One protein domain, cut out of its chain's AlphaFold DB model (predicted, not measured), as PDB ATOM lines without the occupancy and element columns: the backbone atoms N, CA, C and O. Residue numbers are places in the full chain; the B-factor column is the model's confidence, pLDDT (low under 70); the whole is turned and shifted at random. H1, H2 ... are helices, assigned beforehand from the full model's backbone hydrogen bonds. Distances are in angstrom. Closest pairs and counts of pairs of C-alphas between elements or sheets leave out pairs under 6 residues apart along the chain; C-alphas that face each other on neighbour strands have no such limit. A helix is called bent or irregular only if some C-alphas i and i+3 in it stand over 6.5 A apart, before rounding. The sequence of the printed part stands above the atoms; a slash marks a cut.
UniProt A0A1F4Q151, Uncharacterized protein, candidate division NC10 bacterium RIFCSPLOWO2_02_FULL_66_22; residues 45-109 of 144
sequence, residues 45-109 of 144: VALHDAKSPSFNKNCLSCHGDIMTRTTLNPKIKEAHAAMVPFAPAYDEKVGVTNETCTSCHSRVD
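This is residues 45 to 109 of the 144 residues of an uncharacterized protein of candidate division NC10 bacterium RIFCSPLOWO2_02_FULL_66_22 (UniProt A0A1F4Q151). There is little regular structure: long loops join four short helices, with H4 near H2 and H3, H1 toward one end of the length and the loop round Lys 75 toward the other. The printed part has 65 residues, 21 of them in H1 to H4, in chain order, and no named strand; the class is all helix. It is only just loose, close to compact, with radius of gyration of the C-alphas 13.1 A and spans 41 by 28 by 18 A.

H3, residues 79 to 86, and H4, residues 98 to 102, are close but not clearly touching; their closest C-alphas, Val 84 and Thr 100, are 7.3 A apart. H2, residues 60 to 63, is close but not clearly touching H4, closest C-alphas Leu 60 and Asn 98, 6.5 A. H1, residues 45 to 48, is apart from these. Every O i to N i+4 pair is within hydrogen-bond range in H4, 2 of 4 in H3.

H3, 11.4 A long, is irregular: C-alphas 82 and 85 are 7.1 A apart. H1 begins at C-alpha 45 (119.674, 181.988, 107.932); H4 ends at C-alpha 102 (112.858, 185.059, 123.036).

The printed part has no cut; its three links are long. Residue 109 has pLDDT under 70.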
ATOM      1  N   VAL A  45     120.895 181.213 108.196       84.50
ATOM      2  CA  VAL A  45     119.674 181.988 107.932       84.50
ATOM      3  C   VAL A  45     118.463 181.075 108.095       84.50
ATOM      4  O   VAL A  45     117.550 181.398 108.854       84.50
ATOM      5  N   ALA A  46     118.496 179.891 107.480       87.06
ATOM      6  CA  ALA A  46     117.423 178.907 107.595       87.06
ATOM      7  C   ALA A  46     117.226 178.381 109.029       87.06
ATOM      8  O   ALA A  46     116.105 178.030 109.389       87.06
ATOM      9  N   LEU A  47     118.277 178.327 109.855       88.00
ATOM     10  CA  LEU A  47     118.169 177.948 111.270       88.00
ATOM     11  C   LEU A  47     117.442 179.004 112.128       88.00
ATOM     12  O   LEU A  47     116.895 178.646 113.172       88.00
ATOM     13  N   HIS A  48     117.420 180.276 111.706       87.12
ATOM     14  CA  HIS A  48     116.851 181.403 112.465       87.12
ATOM     15  C   HIS A  48     115.560 181.982 111.861       87.12
ATOM     16  O   HIS A  48     114.899 182.799 112.503       87.12
ATOM     17  N   ASP A  49     115.167 181.556 110.660       85.00
ATOM     18  CA  ASP A  49     113.886 181.918 110.053       85.00
ATOM     19  C   ASP A  49     112.765 181.000 110.557       85.00
ATOM     20  O   ASP A  49     112.725 179.823 110.217       85.00
ATOM     21  N   ALA A  50     111.802 181.540 111.308       85.12
ATOM     22  CA  ALA A  50     110.652 180.789 111.821       85.12
ATOM     23  C   ALA A  50     109.763 180.153 110.731       85.12
ATOM     24  O   ALA A  50     108.933 179.300 111.044       85.12
ATOM     25  N   LYS A  51     109.898 180.569 109.464       87.94
ATOM     26  CA  LYS A  51     109.186 179.981 108.316       87.94
ATOM     27  C   LYS A  51     109.952 178.837 107.649       87.94
ATOM     28  O   LYS A  51     109.391 178.151 106.797       87.94
ATOM     29  N   SER A  52     111.216 178.638 108.007       89.50
ATOM     30  CA  SER A  52     112.064 177.590 107.454       89.50
ATOM     31  C   SER A  52     111.755 176.230 108.095       89.50
ATOM     32  O   SER A  52     111.575 176.151 109.313       89.50
ATOM     33  N   PRO A  53     111.768 175.124 107.326       92.44
ATOM     34  CA  PRO A  53     111.666 173.775 107.890       92.44
ATOM     35  C   PRO A  53     112.869 173.409 108.775       92.44
ATOM     36  O   PRO A  53     112.773 172.500 109.594       92.44
ATOM     37  N   SER A  54     113.986 174.121 108.624       91.88
ATOM     38  CA  SER A  54     115.205 173.939 109.416       91.88
ATOM     39  C   SER A  54     115.234 174.815 110.672       91.88
ATOM     40  O   SER A  54     116.238 174.813 111.377       91.88
ATOM     41  N   PHE A  55     114.176 175.582 110.959       89.94
ATOM     42  CA  PHE A  55     114.142 176.490 112.104       89.94
ATOM     43  C   PHE A  55     114.442 175.767 113.422       89.94
ATOM     44  O   PHE A  55     113.797 174.770 113.761       89.94
ATOM     45  N   ASN A  56     115.377 176.304 114.206       89.94
ATOM     46  CA  ASN A  56     115.740 175.746 115.502       89.94
ATOM     47  C   ASN A  56     115.462 176.743 116.633       89.94
ATOM     48  O   ASN A  56     116.162 177.736 116.807       89.94
ATOM     49  N   LYS A  57     114.468 176.419 117.467       89.75
ATOM     50  CA  LYS A  57     114.094 177.217 118.646       89.75
ATOM     51  C   LYS A  57     114.987 177.002 119.876       89.75
ATOM     52  O   LYS A  57     114.773 177.645 120.899       89.75
ATOM     53  N   ASN A  58     115.941 176.070 119.825       93.00
ATOM     54  CA  ASN A  58     116.866 175.809 120.924       93.00
ATOM     55  C   ASN A  58     118.075 176.753 120.848       93.00
ATOM     56  O   ASN A  58     119.159 176.367 120.422       93.00
ATOM     57  N   CYS A  59     117.886 178.001 121.266       91.00
ATOM     58  CA  CYS A  59     118.918 179.036 121.295       91.00
ATOM     59  C   CYS A  59     120.195 178.567 122.014       91.00
ATOM     60  O   CYS A  59     121.308 178.752 121.518       91.00
ATOM     61  N   LEU A  60     120.045 177.924 123.173       93.38
ATOM     62  CA  LEU A  60     121.173 177.575 124.040       93.38
ATOM     63  C   LEU A  60     122.054 176.441 123.497       93.38
ATOM     64  O   LEU A  60     123.187 176.310 123.956       93.38
ATOM     65  N   SER A  61     121.614 175.668 122.493       92.88
ATOM     66  CA  SER A  61     122.475 174.631 121.896       92.88
ATOM     67  C   SER A  61     123.690 175.212 121.175       92.88
ATOM     68  O   SER A  61     124.729 174.562 121.109       92.88
ATOM     69  N   CYS A  62     123.561 176.429 120.643       90.62
ATOM     70  CA  CYS A  62     124.641 177.141 119.956       90.62
ATOM     71  C   CYS A  62     125.140 178.360 120.748       90.62
ATOM     72  O   CYS A  62     126.254 178.826 120.525       90.62
ATOM     73  N   HIS A  63     124.327 178.876 121.677       91.25
ATOM     74  CA  HIS A  63     124.585 180.105 122.433       91.25
ATOM     75  C   HIS A  63     124.709 179.880 123.949       91.25
ATOM     76  O   HIS A  63     124.423 180.777 124.739       91.25
ATOM     77  N   GLY A  64     125.137 178.693 124.384       93.31
ATOM     78  CA  GLY A  64     125.226 178.347 125.809       93.31
ATOM     79  C   GLY A  64     126.211 179.195 126.629       93.31
ATOM     80  O   GLY A  64     126.112 179.243 127.850       93.31
ATOM     81  N   ASP A  65     127.140 179.896 125.980       92.12
ATOM     82  CA  ASP A  65     128.176 180.701 126.629       92.12
ATOM     83  C   ASP A  65     127.790 182.178 126.828       92.12
ATOM     84  O   ASP A  65     128.559 182.914 127.447       92.12
ATOM     85  N   ILE A  66     126.623 182.632 126.343       89.56
ATOM     86  CA  ILE A  66     126.254 184.064 126.291       89.56
ATOM     87  C   ILE A  66     126.383 184.793 127.630       89.56
ATOM     88  O   ILE A  66     126.853 185.925 127.655       89.56
ATOM     89  N   MET A  67     126.056 184.131 128.743       91.38
ATOM     90  CA  MET A  67     126.154 184.720 130.086       91.38
ATOM     91  C   MET A  67     127.592 184.901 130.581       91.38
ATOM     92  O   MET A  67     127.833 185.660 131.516       91.38
ATOM     93  N   THR A  68     128.544 184.194 129.976       91.75
ATOM     94  CA  THR A  68     129.963 184.201 130.364       91.75
ATOM     95  C   THR A  68     130.833 185.033 129.428       91.75
ATOM     96  O   THR A  68     132.027 185.203 129.677       91.75
ATOM     97  N   ARG A  69     130.248 185.576 128.355       88.00
ATOM     98  CA  ARG A  69     130.969 186.418 127.403       88.00
ATOM     99  C   ARG A  69     131.398 187.725 128.055       88.00
ATOM    100  O   ARG A  69     130.729 188.284 128.922       88.00
ATOM    101  N   THR A  70     132.523 188.245 127.584       88.25
ATOM    102  CA  THR A  70     133.091 189.511 128.046       88.25
ATOM    103  C   THR A  70     133.182 190.494 126.894       88.25
ATOM    104  O   THR A  70     133.449 190.111 125.754       88.25
ATOM    105  N   THR A  71     133.003 191.780 127.182       88.00
ATOM    106  CA  THR A  71     133.254 192.817 126.179       88.00
ATOM    107  C   THR A  71     134.759 193.069 126.035       88.00
ATOM    108  O   THR A  71     135.545 192.736 126.921       88.00
ATOM    109  N   LEU A  72     135.170 193.700 124.930       90.12
ATOM    110  CA  LEU A  72     136.568 194.108 124.722       90.12
ATOM    111  C   LEU A  72     137.049 195.146 125.750       90.12
ATOM    112  O   LEU A  72     138.252 195.318 125.936       90.12
ATOM    113  N   ASN A  73     136.126 195.853 126.407       90.25
ATOM    114  CA  ASN A  73     136.442 196.801 127.462       90.25
ATOM    115  C   ASN A  73     135.982 196.233 128.814       90.25
ATOM    116  O   ASN A  73     134.791 196.291 129.112       90.25
ATOM    117  N   PRO A  74     136.890 195.785 129.696       86.69
ATOM    118  CA  PRO A  74     136.511 195.121 130.946       86.69
ATOM    119  C   PRO A  74     135.713 196.015 131.911       86.69
ATOM    120  O   PRO A  74     135.087 195.511 132.838       86.69
ATOM    121  N   LYS A  75     135.696 197.340 131.703       90.38
ATOM    122  CA  LYS A  75     134.854 198.268 132.477       90.38
ATOM    123  C   LYS A  75     133.374 198.211 132.079       90.38
ATOM    124  O   LYS A  75     132.533 198.746 132.797       90.38
ATOM    125  N   ILE A  76     133.052 197.607 130.935       85.88
ATOM    126  CA  ILE A  76     131.700 197.492 130.390       85.88
ATOM    127  C   ILE A  76     131.268 196.031 130.511       85.88
ATOM    128  O   ILE A  76     131.865 195.141 129.900       85.88
ATOM    129  N   LYS A  77     130.213 195.788 131.295       86.69
ATOM    130  CA  LYS A  77     129.582 194.467 131.371       86.69
ATOM    131  C   LYS A  77     128.992 194.084 130.017       86.69
ATOM    132  O   LYS A  77     128.488 194.939 129.290       86.69
ATOM    133  N   GLU A  78     129.041 192.796 129.705       89.31
ATOM    134  CA  GLU A  78     128.347 192.251 128.542       89.31
ATOM    135  C   GLU A  78     126.826 192.413 128.722       89.31
ATOM    136  O   GLU A  78     126.316 192.423 129.847       89.31
ATOM    137  N   ALA A  79     126.116 192.655 127.618       86.75
ATOM    138  CA  ALA A  79     124.719 193.063 127.646       86.75
ATOM    139  C   ALA A  79     123.797 191.983 128.228       86.75
ATOM    140  O   ALA A  79     122.943 192.316 129.047       86.75
ATOM    141  N   HIS A  80     123.981 190.711 127.871       91.12
ATOM    142  CA  HIS A  80     123.216 189.605 128.449       91.12
ATOM    143  C   HIS A  80     123.483 189.501 129.948       91.12
ATOM    144  O   HIS A  80     122.537 189.516 130.732       91.12
ATOM    145  N   ALA A  81     124.751 189.512 130.365       90.94
ATOM    146  CA  ALA A  81     125.102 189.475 131.786       90.94
ATOM    147  C   ALA A  81     124.496 190.650 132.585       90.94
ATOM    148  O   ALA A  81     124.186 190.509 133.768       90.94
ATOM    149  N   ALA A  82     124.323 191.815 131.955       89.19
ATOM    150  CA  ALA A  82     123.720 192.988 132.582       89.19
ATOM    151  C   ALA A  82     122.181 192.982 132.575       89.19
ATOM    152  O   ALA A  82     121.589 193.554 133.488       89.19
ATOM    153  N   MET A  83     121.540 192.390 131.561       88.69
ATOM    154  CA  MET A  83     120.105 192.566 131.298       88.69
ATOM    155  C   MET A  83     119.256 191.318 131.541       88.69
ATOM    156  O   MET A  83     118.096 191.460 131.914       88.69
ATOM    157  N   VAL A  84     119.806 190.111 131.377       91.94
ATOM    158  CA  VAL A  84     119.069 188.849 131.569       91.94
ATOM    159  C   VAL A  84     118.427 188.730 132.955       91.94
ATOM    160  O   VAL A  84     117.269 188.327 132.999       91.94
ATOM    161  N   PRO A  85     119.066 189.163 134.064       91.31
ATOM    162  CA  PRO A  85     118.419 189.155 135.379       91.31
ATOM    163  C   PRO A  85     117.120 189.974 135.474       91.31
ATOM    164  O   PRO A  85     116.365 189.819 136.428       91.31
ATOM    165  N   PHE A  86     116.864 190.856 134.506       88.44
ATOM    166  CA  PHE A  86     115.666 191.693 134.426       88.44
ATOM    167  C   PHE A  86     114.693 191.244 133.329       88.44
ATOM    168  O   PHE A  86     113.679 191.908 133.103       88.44
ATOM    169  N   ALA A  87     114.996 190.159 132.611       88.12
ATOM    170  CA  ALA A  87     114.117 189.636 131.578       88.12
ATOM    171  C   ALA A  87     112.847 189.033 132.216       88.12
ATOM    172  O   ALA A  87     112.958 188.312 133.207       88.12
ATOM    173  N   PRO A  88     111.644 189.254 131.650       86.06
ATOM    174  CA  PRO A  88     110.392 188.766 132.239       86.06
ATOM    175  C   PRO A  88     110.326 187.249 132.469       86.06
ATOM    176  O   PRO A  88     109.626 186.799 133.368       86.06
ATOM    177  N   ALA A  89     111.033 186.471 131.646       89.81
ATOM    178  CA  ALA A  89     111.071 185.011 131.710       89.81
ATOM    179  C   ALA A  89     112.335 184.467 132.405       89.81
ATOM    180  O   ALA A  89     112.671 183.299 132.226       89.81
ATOM    181  N   TYR A  90     113.080 185.305 133.132       93.81
ATOM    182  CA  TYR A  90     114.225 184.859 133.919       93.81
ATOM    183  C   TYR A  90     113.798 184.504 135.345       93.81
ATOM    184  O   TYR A  90     113.140 185.292 136.022       93.81
ATOM    185  N   ASP A  91     114.226 183.332 135.804       93.50
ATOM    186  CA  ASP A  91     114.130 182.902 137.196       93.50
ATOM    187  C   ASP A  91     115.528 182.484 137.665       93.50
ATOM    188  O   ASP A  91     116.203 181.696 137.005       93.50
ATOM    189  N   GLU A  92     115.982 183.009 138.802       93.31
ATOM    190  CA  GLU A  92     117.339 182.761 139.306       93.31
ATOM    191  C   GLU A  92     117.588 181.285 139.665       93.31
ATOM    192  O   GLU A  92     118.711 180.801 139.534       93.31
ATOM    193  N   LYS A  93     116.552 180.541 140.080       95.06
ATOM    194  CA  LYS A  93     116.667 179.119 140.445       95.06
ATOM    195  C   LYS A  93     116.749 178.221 139.216       95.06
ATOM    196  O   LYS A  93     117.347 177.151 139.292       95.06
ATOM    197  N   VAL A  94     116.126 178.631 138.112       93.44
ATOM    198  CA  VAL A  94     116.126 177.890 136.839       93.44
ATOM    199  C   VAL A  94     117.316 178.289 135.963       93.44
ATOM    200  O   VAL A  94     117.894 177.449 135.276       93.44
ATOM    201  N   GLY A  95     117.713 179.559 136.007       91.44
ATOM    202  CA  GLY A  95     118.717 180.134 135.126       91.44
ATOM    203  C   GLY A  95     118.140 180.567 133.777       91.44
ATOM    204  O   GLY A  95     116.948 180.825 133.626       91.44
ATOM    205  N   VAL A  96     119.020 180.705 132.786       94.00
ATOM    206  CA  VAL A  96     118.646 181.159 131.439       94.00
ATOM    207  C   VAL A  96     118.013 180.017 130.656       94.00
ATOM    208  O   VAL A  96     118.599 178.941 130.555       94.00
ATOM    209  N   THR A  97     116.859 180.276 130.043       94.94
ATOM    210  CA  THR A  97     116.176 179.343 129.139       94.94
ATOM    211  C   THR A  97     116.006 179.949 127.742       94.94
ATOM    212  O   THR A  97     116.289 181.127 127.512       94.94
ATOM    213  N   ASN A  98     115.519 179.154 126.784       93.00
ATOM    214  CA  ASN A  98     115.195 179.658 125.444       93.00
ATOM    215  C   ASN A  98     114.092 180.733 125.499       93.00
ATOM    216  O   ASN A  98     114.140 181.718 124.763       93.00
ATOM    217  N   GLU A  99     113.141 180.600 126.425       92.19
ATOM    218  CA  GLU A  99     112.091 181.588 126.674       92.19
ATOM    219  C   GLU A  99     112.691 182.918 127.141       92.19
ATOM    220  O   GLU A  99     112.297 183.976 126.643       92.19
ATOM    221  N   THR A 100     113.709 182.876 128.012       92.31
ATOM    222  CA  THR A 100     114.474 184.067 128.403       92.31
ATOM    223  C   THR A 100     115.032 184.793 127.175       92.31
ATOM    224  O   THR A 100     114.863 186.008 127.059       92.31
ATOM    225  N   CYS A 101     115.621 184.068 126.219       89.75
ATOM    226  CA  CYS A 101     116.159 184.650 124.986       89.75
ATOM    227  C   CYS A 101     115.060 185.296 124.129       89.75
ATOM    228  O   CYS A 101     115.179 186.454 123.723       89.75
ATOM    229  N   THR A 102     113.959 184.577 123.891       88.25
ATOM    230  CA  THR A 102     112.858 185.059 123.036       88.25
ATOM    231  C   THR A 102     112.112 186.269 123.609       88.25
ATOM    232  O   THR A 102     111.482 187.002 122.850       88.25
ATOM    233  N   SER A 103     112.236 186.541 124.916       86.50
ATOM    234  CA  SER A 103     111.641 187.728 125.550       86.50
ATOM    235  C   SER A 103     112.206 189.057 125.022       86.50
ATOM    236  O   SER A 103     111.496 190.063 124.998       86.50
ATOM    237  N   CYS A 104     113.458 189.057 124.550       85.12
ATOM    238  CA  CYS A 104     114.100 190.217 123.919       85.12
ATOM    239  C   CYS A 104     114.361 189.998 122.420       85.12
ATOM    240  O   CYS A 104     114.360 190.947 121.635       85.12
ATOM    241  N   HIS A 105     114.558 188.746 122.006       85.50
ATOM    242  CA  HIS A 105     114.827 188.359 120.623       85.50
ATOM    243  C   HIS A 105     113.577 187.770 119.962       85.50
ATOM    244  O   HIS A 105     113.565 186.616 119.539       85.50
ATOM    245  N   SER A 106     112.517 188.574 119.857       77.50
ATOM    246  CA  SER A 106     111.280 188.199 119.150       77.50
ATOM    247  C   SER A 106     111.510 187.951 117.651       77.50
ATOM    248  O   SER A 106     110.735 187.257 116.993       77.50
ATOM    249  N   ARG A 107     112.581 188.544 117.109       72.75
ATOM    250  CA  ARG A 107     113.072 188.400 115.740       72.75
ATOM    251  C   ARG A 107     114.596 188.423 115.767       72.75
ATOM    252  O   ARG A 107     115.184 189.201 116.518       72.75
ATOM    253  N   VAL A 108     115.217 187.599 114.931       73.62
ATOM    254  CA  VAL A 108     116.668 187.585 114.728       73.62
ATOM    255  C   VAL A 108     116.924 187.911 113.268       73.62
ATOM    256  O   VAL A 108     116.524 187.159 112.385       73.62
ATOM    257  N   ASP A 109     117.560 189.051 113.018       68.31
ATOM    258  CA  ASP A 109     117.998 189.415 111.676       68.31
ATOM    259  C   ASP A 109     119.467 189.031 111.485       68.31
ATOM    260  O   ASP A 109     120.353 189.543 112.175       68.31
TER     261      ASP A 109